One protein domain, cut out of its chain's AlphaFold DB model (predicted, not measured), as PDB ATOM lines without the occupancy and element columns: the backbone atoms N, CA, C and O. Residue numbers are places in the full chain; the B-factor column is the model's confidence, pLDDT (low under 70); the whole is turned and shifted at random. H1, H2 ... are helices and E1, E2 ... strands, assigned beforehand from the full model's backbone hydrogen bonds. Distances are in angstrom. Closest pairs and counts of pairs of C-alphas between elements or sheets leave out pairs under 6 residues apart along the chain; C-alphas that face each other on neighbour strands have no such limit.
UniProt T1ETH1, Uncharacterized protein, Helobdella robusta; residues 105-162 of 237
ATOM      1  N   ILE A 105     384.133 314.529 441.940       79.31
ATOM      2  CA  ILE A 105     384.163 313.904 440.624       79.31
ATOM      3  C   ILE A 105     384.197 312.395 440.819       79.31
ATOM      4  O   ILE A 105     385.028 311.872 441.565       79.31
ATOM      5  N   ILE A 106     383.290 311.682 440.159       84.62
ATOM      6  CA  ILE A 106     383.334 310.224 440.147       84.62
ATOM      7  C   ILE A 106     384.526 309.809 439.283       84.62
ATOM      8  O   ILE A 106     384.585 310.109 438.092       84.62
ATOM      9  N   VAL A 107     385.494 309.126 439.887       87.25
ATOM     10  CA  VAL A 107     386.705 308.640 439.210       87.25
ATOM     11  C   VAL A 107     386.516 307.194 438.743       87.25
ATOM     12  O   VAL A 107     387.114 306.763 437.753       87.25
ATOM     13  N   GLY A 108     385.651 306.442 439.423       89.62
ATOM     14  CA  GLY A 108     385.352 305.059 439.085       89.62
ATOM     15  C   GLY A 108     384.426 304.381 440.086       89.62
ATOM     16  O   GLY A 108     383.826 305.042 440.929       89.62
ATOM     17  N   ALA A 109     384.327 303.059 440.003       92.56
ATOM     18  CA  ALA A 109     383.504 302.252 440.899       92.56
ATOM     19  C   ALA A 109     384.099 300.860 441.128       92.56
ATOM     20  O   ALA A 109     384.937 300.390 440.360       92.56
ATOM     21  N   LEU A 110     383.663 300.209 442.199       93.25
ATOM     22  CA  LEU A 110     383.980 298.827 442.515       93.25
ATOM     23  C   LEU A 110     383.005 297.897 441.787       93.25
ATOM     24  O   LEU A 110     381.792 298.079 441.862       93.25
ATOM     25  N   ASP A 111     383.518 296.878 441.111       91.25
ATOM     26  CA  ASP A 111     382.701 295.836 440.501       91.25
ATOM     27  C   ASP A 111     382.022 294.984 441.598       91.25
ATOM     28  O   ASP A 111     382.715 294.427 442.456       91.25
ATOM     29  N   PRO A 112     380.680 294.863 441.600       85.44
ATOM     30  CA  PRO A 112     379.935 294.196 442.670       85.44
ATOM     31  C   PRO A 112     380.142 292.677 442.720       85.44
ATOM     32  O   PRO A 112     379.788 292.053 443.724       85.44
ATOM     33  N   VAL A 113     380.654 292.069 441.644       85.56
ATOM     34  CA  VAL A 113     380.863 290.620 441.524       85.56
ATOM     35  C   VAL A 113     382.328 290.267 441.749       85.56
ATOM     36  O   VAL A 113     382.633 289.317 442.467       85.56
ATOM     37  N   THR A 114     383.242 291.025 441.141       87.44
ATOM     38  CA  THR A 114     384.681 290.712 441.166       87.44
ATOM     39  C   THR A 114     385.454 291.470 442.245       87.44
ATOM     40  O   THR A 114     386.600 291.114 442.523       87.44
ATOM     41  N   ALA A 115     384.848 292.494 442.858       85.75
ATOM     42  CA  ALA A 115     385.509 293.455 443.746       85.75
ATOM     43  C   ALA A 115     386.710 294.174 443.090       85.75
ATOM     44  O   ALA A 115     387.608 294.670 443.775       85.75
ATOM     45  N   GLU A 116     386.739 294.236 441.756       91.56
ATOM     46  CA  GLU A 116     387.750 294.957 440.988       91.56
ATOM     47  C   GLU A 116     387.456 296.465 440.990       91.56
ATOM     48  O   GLU A 116     386.312 296.891 440.846       91.56
ATOM     49  N   LYS A 117     388.491 297.299 441.129       91.06
ATOM     50  CA  LYS A 117     388.358 298.755 440.988       91.06
ATOM     51  C   LYS A 117     388.388 299.128 439.512       91.06
ATOM     52  O   LYS A 117     389.424 299.006 438.863       91.06
ATOM     53  N   LEU A 118     387.274 299.633 439.006       92.31
ATOM     54  CA  LEU A 118     387.120 300.058 437.623       92.31
ATOM     55  C   LEU A 118     387.202 301.579 437.526       92.31
ATOM     56  O   LEU A 118     386.743 302.297 438.415       92.31
ATOM     57  N   ASN A 119     387.770 302.079 436.430       92.38
ATOM     58  CA  ASN A 119     387.669 303.498 436.096       92.38
ATOM     59  C   ASN A 119     386.236 303.840 435.644       92.38
ATOM     60  O   ASN A 119     385.451 302.948 435.319       92.38
ATOM     61  N   LEU A 120     385.900 305.130 435.607       88.19
ATOM     62  CA  LEU A 120     384.555 305.591 435.254       88.19
ATOM     63  C   LEU A 120     384.064 305.026 433.908       88.19
ATOM     64  O   LEU A 120     382.949 304.520 433.829       88.19
ATOM     65  N   GLN A 121     384.895 305.063 432.861       90.50
ATOM     66  CA  GLN A 121     384.507 304.581 431.529       90.50
ATOM     67  C   GLN A 121     384.157 303.089 431.523       90.50
ATOM     68  O   GLN A 121     383.178 302.681 430.899       90.50
ATOM     69  N   GLU A 122     384.939 302.276 432.225       91.12
ATOM     70  CA  GLU A 122     384.726 300.836 432.303       91.12
ATOM     71  C   GLU A 122     383.520 300.491 433.180       91.12
ATOM     72  O   GLU A 122     382.733 299.619 432.814       91.12
ATOM     73  N   ALA A 123     383.317 301.217 434.284       91.06
ATOM     74  CA  ALA A 123     382.135 301.073 435.129       91.06
ATOM     75  C   ALA A 123     380.839 301.385 434.358       91.06
ATOM     76  O   ALA A 123     379.867 300.643 434.465       91.06
ATOM     77  N   ILE A 124     380.845 302.421 433.517       90.62
ATOM     78  CA  ILE A 124     379.727 302.746 432.618       90.62
ATOM     79  C   ILE A 124     379.526 301.633 431.583       90.62
ATOM     80  O   ILE A 124     378.410 301.171 431.366       90.62
ATOM     81  N   ARG A 125     380.608 301.176 430.938       90.81
ATOM     82  CA  ARG A 125     380.546 300.136 429.898       90.81
ATOM     83  C   ARG A 125     379.977 298.820 430.428       90.81
ATOM     84  O   ARG A 125     379.278 298.122 429.698       90.81
ATOM     85  N   ARG A 126     380.287 298.484 431.683       88.75
ATOM     86  CA  ARG A 126     379.757 297.314 432.397       88.75
ATOM     87  C   ARG A 126     378.401 297.567 433.061       88.75
ATOM     88  O   ARG A 126     377.915 296.681 433.747       88.75
ATOM     89  N   ASN A 127     377.794 298.737 432.850       88.56
ATOM     90  CA  ASN A 127     376.501 299.113 433.419       88.56
ATOM     91  C   ASN A 127     376.472 299.061 434.961       88.56
ATOM     92  O   ASN A 127     375.457 298.728 435.562       88.56
ATOM     93  N   ILE A 128     377.603 299.371 435.596       91.06
ATOM     94  CA  ILE A 128     377.759 299.460 437.055       91.06
ATOM     95  C   ILE A 128     377.441 300.879 437.540       91.06
ATOM     96  O   ILE A 128     376.997 301.053 438.669       91.06
ATOM     97  N   ILE A 129     377.647 301.893 436.696       90.56
ATOM     98  CA  ILE A 129     377.182 303.266 436.930       90.56
ATOM     99  C   ILE A 129     376.270 303.666 435.772       90.56
ATOM    100  O   ILE A 129     376.681 303.595 434.610       90.56
ATOM    101  N   ASP A 130     375.069 304.137 436.089       88.00
ATOM    102  CA  ASP A 130     374.182 304.780 435.122       88.00
ATOM    103  C   ASP A 130     374.516 306.279 435.032       88.00
ATOM    104  O   ASP A 130     374.391 307.018 436.004       88.00
ATOM    105  N   ILE A 131     374.954 306.755 433.862       80.81
ATOM    106  CA  ILE A 131     375.310 308.174 433.663       80.81
ATOM    107  C   ILE A 131     374.076 309.083 433.734       80.81
ATOM    108  O   ILE A 131     374.198 310.259 434.071       80.81
ATOM    109  N   GLN A 132     372.902 308.581 433.342       80.94
ATOM    110  CA  GLN A 132     371.695 309.402 433.286       80.94
ATOM    111  C   GLN A 132     371.109 309.632 434.671       80.94
ATOM    112  O   GLN A 132     370.574 310.712 434.921       80.94
ATOM    113  N   THR A 133     371.196 308.631 435.548       79.31
ATOM    114  CA  THR A 133     370.628 308.708 436.898       79.31
ATOM    115  C   THR A 133     371.670 308.925 437.992       79.31
ATOM    116  O   THR A 133     371.286 309.321 439.086       79.31
ATOM    117  N   GLY A 134     372.959 308.695 437.715       79.06
ATOM    118  CA  GLY A 134     374.044 308.743 438.705       79.06
ATOM    119  C   GLY A 134     374.111 307.508 439.611       79.06
ATOM    120  O   GLY A 134     374.990 307.402 440.463       79.06
ATOM    121  N   GLU A 135     373.206 306.545 439.437       88.81
ATOM    122  CA  GLU A 135     373.051 305.421 440.357       88.81
ATOM    123  C   GLU A 135     374.119 304.337 440.144       88.81
ATOM    124  O   GLU A 135     374.477 303.984 439.015       88.81
ATOM    125  N   TYR A 136     374.574 303.749 441.252       91.50
ATOM    126  CA  TYR A 136     375.368 302.527 441.258       91.50
ATOM    127  C   TYR A 136     374.458 301.303 441.139       91.50
ATOM    128  O   TYR A 136     373.484 301.160 441.881       91.50
ATOM    129  N   ILE A 137     374.800 300.381 440.248       90.94
ATOM    130  CA  ILE A 137     374.036 299.164 439.986       90.94
ATOM    131  C   ILE A 137     374.790 297.967 440.560       90.94
ATOM    132  O   ILE A 137     375.839 297.550 440.067       90.94
ATOM    133  N   ASN A 138     374.217 297.374 441.604       86.06
ATOM    134  CA  ASN A 138     374.743 296.175 442.233       86.06
ATOM    135  C   ASN A 138     374.080 294.917 441.649       86.06
ATOM    136  O   ASN A 138     373.043 294.449 442.134       86.06
ATOM    137  N   GLU A 139     374.697 294.333 440.620       81.00
ATOM    138  CA  GLU A 139     374.200 293.091 440.012       81.00
ATOM    139  C   GLU A 139     374.309 291.873 440.947       81.00
ATOM    140  O   GLU A 139     373.447 290.994 440.900       81.00
ATOM    141  N   SER A 140     375.286 291.832 441.864       77.56
ATOM    142  CA  SER A 140     375.462 290.687 442.776       77.56
ATOM    143  C   SER A 140     374.343 290.561 443.815       77.56
ATOM    144  O   SER A 140     374.072 289.464 444.302       77.56
ATOM    145  N   LYS A 141     373.624 291.657 444.096       75.69
ATOM    146  CA  LYS A 141     372.413 291.682 444.933       75.69
ATOM    147  C   LYS A 141     371.102 291.692 444.132       75.69
ATOM    148  O   LYS A 141     370.070 292.092 444.662       75.69
ATOM    149  N   GLY A 142     371.118 291.249 442.874       75.31
ATOM    150  CA  GLY A 142     369.913 291.159 442.041       75.31
ATOM    151  C   GLY A 142     369.556 292.451 441.301       75.31
ATOM    152  O   GLY A 142     368.386 292.668 440.997       75.31
ATOM    153  N   GLY A 143     370.545 293.303 441.013       80.75
ATOM    154  CA  GLY A 143     370.363 294.531 440.230       80.75
ATOM    155  C   GLY A 143     369.820 295.709 441.041       80.75
ATOM    156  O   GLY A 143     369.108 296.552 440.497       80.75
ATOM    157  N   ILE A 144     370.122 295.763 442.341       87.50
ATOM    158  CA  ILE A 144     369.721 296.885 443.200       87.50
ATOM    159  C   ILE A 144     370.428 298.152 442.718       87.50
ATOM    160  O   ILE A 144     371.639 298.139 442.505       87.50
ATOM    161  N   ARG A 145     369.668 299.241 442.589       90.69
ATOM    162  CA  ARG A 145     370.201 300.578 442.322       90.69
ATOM    163  C   ARG A 145     370.373 301.328 443.630       90.69
ATOM    164  O   ARG A 145     369.460 301.332 444.456       90.69
ATOM    165  N   ILE A 146     371.541 301.917 443.813       89.56
ATOM    166  CA  ILE A 146     371.896 302.736 444.969       89.56
ATOM    167  C   ILE A 146     372.211 304.137 444.452       89.56
ATOM    168  O   ILE A 146     372.815 304.276 443.389       89.56
ATOM    169  N   ASN A 147     371.763 305.164 445.171       88.75
ATOM    170  CA  ASN A 147     372.078 306.550 444.830       88.75
ATOM    171  C   ASN A 147     373.605 306.774 444.855       88.75
ATOM    172  O   ASN A 147     374.370 306.041 445.483       88.75
ATOM    173  N   GLU A 148     374.053 307.810 444.159       85.88
ATOM    174  CA  GLU A 148     375.463 308.200 444.158       85.88
ATOM    175  C   GLU A 148     375.999 308.491 445.567       85.88
ATOM    176  O   GLU A 148     377.105 308.074 445.896       85.88
ATOM    177  N   GLU A 149     375.204 309.151 446.412       84.88
ATOM    178  CA  GLU A 149     375.610 309.565 447.758       84.88
ATOM    179  C   GLU A 149     375.902 308.365 448.669       84.88
ATOM    180  O   GLU A 149     377.016 308.264 449.190       84.88
ATOM    181  N   ASP A 150     374.963 307.421 448.802       87.56
ATOM    182  CA  ASP A 150     375.142 306.252 449.669       87.56
ATOM    183  C   ASP A 150     376.215 305.324 449.075       87.56
ATOM    184  O   ASP A 150     377.019 304.747 449.804       87.56
ATOM    185  N   ALA A 151     376.299 305.212 447.743       88.50
ATOM    186  CA  ALA A 151     377.321 304.393 447.096       88.50
ATOM    187  C   ALA A 151     378.741 304.965 447.263       88.50
ATOM    188  O   ALA A 151     379.704 304.194 447.325       88.50
ATOM    189  N   VAL A 152     378.899 306.290 447.334       87.69
ATOM    190  CA  VAL A 152     380.175 306.937 447.684       87.69
ATOM    191  C   VAL A 152     380.500 306.722 449.162       87.69
ATOM    192  O   VAL A 152     381.645 306.397 449.482       87.69
ATOM    193  N   GLU A 153     379.517 306.861 450.055       85.75
ATOM    194  CA  GLU A 153     379.692 306.648 451.499       85.75
ATOM    195  C   GLU A 153     380.106 305.202 451.825       85.75
ATOM    196  O   GLU A 153     381.054 304.982 452.584       85.75
ATOM    197  N   ASP A 154     379.484 304.224 451.164       87.31
ATOM    198  CA  ASP A 154     379.797 302.794 451.285       87.31
ATOM    199  C   ASP A 154     381.089 302.386 450.539       87.31
ATOM    200  O   ASP A 154     381.540 301.237 450.623       87.31
ATOM    201  N   GLY A 155     381.710 303.315 449.802       86.31
ATOM    202  CA  GLY A 155     382.956 303.100 449.063       86.31
ATOM    203  C   GLY A 155     382.810 302.249 447.795       86.31
ATOM    204  O   GLY A 155     383.810 301.744 447.275       86.31
ATOM    205  N   TRP A 156     381.587 302.072 447.291       89.88
ATOM    206  CA  TRP A 156     381.312 301.400 446.014       89.88
ATOM    207  C   TRP A 156     381.589 302.313 444.827       89.88
ATOM    208  O   TRP A 156     382.098 301.851 443.807       89.88
ATOM    209  N   ILE A 157     381.322 303.608 444.968       90.75
ATOM    210  CA  ILE A 157     381.762 304.633 444.027       90.75
ATOM    211  C   ILE A 157     383.030 305.285 444.572       90.75
ATOM    212  O   ILE A 157     383.090 305.766 445.702       90.75
ATOM    213  N   MET A 158     384.064 305.329 443.735       88.06
ATOM    214  CA  MET A 158     385.286 306.064 444.020       88.06
ATOM    215  C   MET A 158     385.117 307.488 443.517       88.06
ATOM    216  O   MET A 158     385.130 307.736 442.308       88.06
ATOM    217  N   ALA A 159     384.998 308.422 444.448       86.00
ATOM    218  CA  ALA A 159     384.908 309.834 444.139       86.00
ATOM    219  C   ALA A 159     386.123 310.584 444.698       86.00
ATOM    220  O   ALA A 159     386.635 310.267 445.772       86.00
ATOM    221  N   GLN A 160     386.611 311.565 443.947       81.50
ATOM    222  CA  GLN A 160     387.675 312.461 444.377       81.50
ATOM    223  C   GLN A 160     387.076 313.842 444.611       81.50
ATOM    224  O   GLN A 160     386.260 314.310 443.817       81.50
ATOM    225  N   PHE A 161     387.471 314.494 445.703       72.56
ATOM    226  CA  PHE A 161     387.079 315.877 445.938       72.56
ATOM    227  C   PHE A 161     387.585 316.743 444.795       72.56
ATOM    228  O   PHE A 161     388.783 316.770 444.506       72.56
ATOM    229  N   ASP A 162     386.666 317.461 444.162       72.88
ATOM    230  CA  ASP A 162     387.053 318.505 443.242       72.88
ATOM    231  C   ASP A 162     387.501 319.718 444.065       72.88
ATOM    232  O   ASP A 162     386.692 320.526 444.519       72.88
TER     233      ASP A 162
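Overview. This is residues 105 to 162 of the 237 residues of an uncharacterized protein of Helobdella robusta (UniProt T1ETH1). A small antiparallel sheet of three strands, E2, E1 and E5, bears two short helices, H1 standing up from it and H2 crossing over E5, while a separate two-stranded hairpin, E3 and E4, sits near H2 and the start of E5. The longest reach runs from the turn of that hairpin, at Gly 142, to Asp 162, just after E5. The printed part has 58 residues, with two named helices and five named strands in the order E1, E2, H1, E3, E4, H2, E5; the class is mixed, helices and strands. The sheet order is E2 - E1 - E5, and both sheets are antiparallel. The whole is compact, with a radius of gyration of the C-alphas of 9.9 A, and its outline is elongated, 32 by 21 by 18 A.

Arrangement. Begin at E1, residues 105 to 110, the inner strand of its sheet. E2, residues 117 to 119, makes a hairpin with it at 141 degrees; look for N 118 and O 109, 2.8 A apart. On the other side of E1 is E5, residues 157 to 161, antiparallel at 154 degrees, with N 107 and O 158 at 2.8 A. H1, residues 120 to 125, is on this sheet at a height over the sheet of 6.7 A, only just over E2 with 3 of its C-alphas, and stands up from the sheet at 55 degrees; the C-alphas of Gly 108 and Leu 120, the closest of E1 and H1, are 3.9 A apart. Next find E3, residues 136 to 138, and E4, residues 144 to 146, a hairpin at 152 degrees with N 136 and O 146 at 2.8 A. E1 and E3 are only just apart, at 8.1 A. H2, residues 148 to 153, is on the three-stranded sheet at a height over the sheet of 8.8 A, over E5 and across the strands, at 86 degrees to E5 on the local plane. Its closest C-alphas to E5 are Ala 151 and Ile 157, 5.4 A apart; to E3, Glu 148 and Tyr 136, 6.4 A apart. H1 and H2 are apart, and in both every O i to N i+4 pair is within hydrogen-bond range.

Along the chain. Find C-alpha 105 at (384.163, 313.904, 440.624); from there E1 runs 15.2 A to Leu 110. E2 spans 6.8 A and H1 8.6 A. E3 begins at C-alpha 136, (375.368, 302.527, 441.258); E3 and E4 each span 6.5 A. H2 spans 8.6 A, and E5 runs 12.6 A to C-alpha 161 at (387.079, 315.877, 445.938).

Size, cuts and confidence. The C-alphas of Gly 142 and Asp 162, the two farthest apart, are 32.3 A apart. The printed part has no cut and no long link. Mean pLDDT of the printed part is 86.5, and no printed residue is under 70.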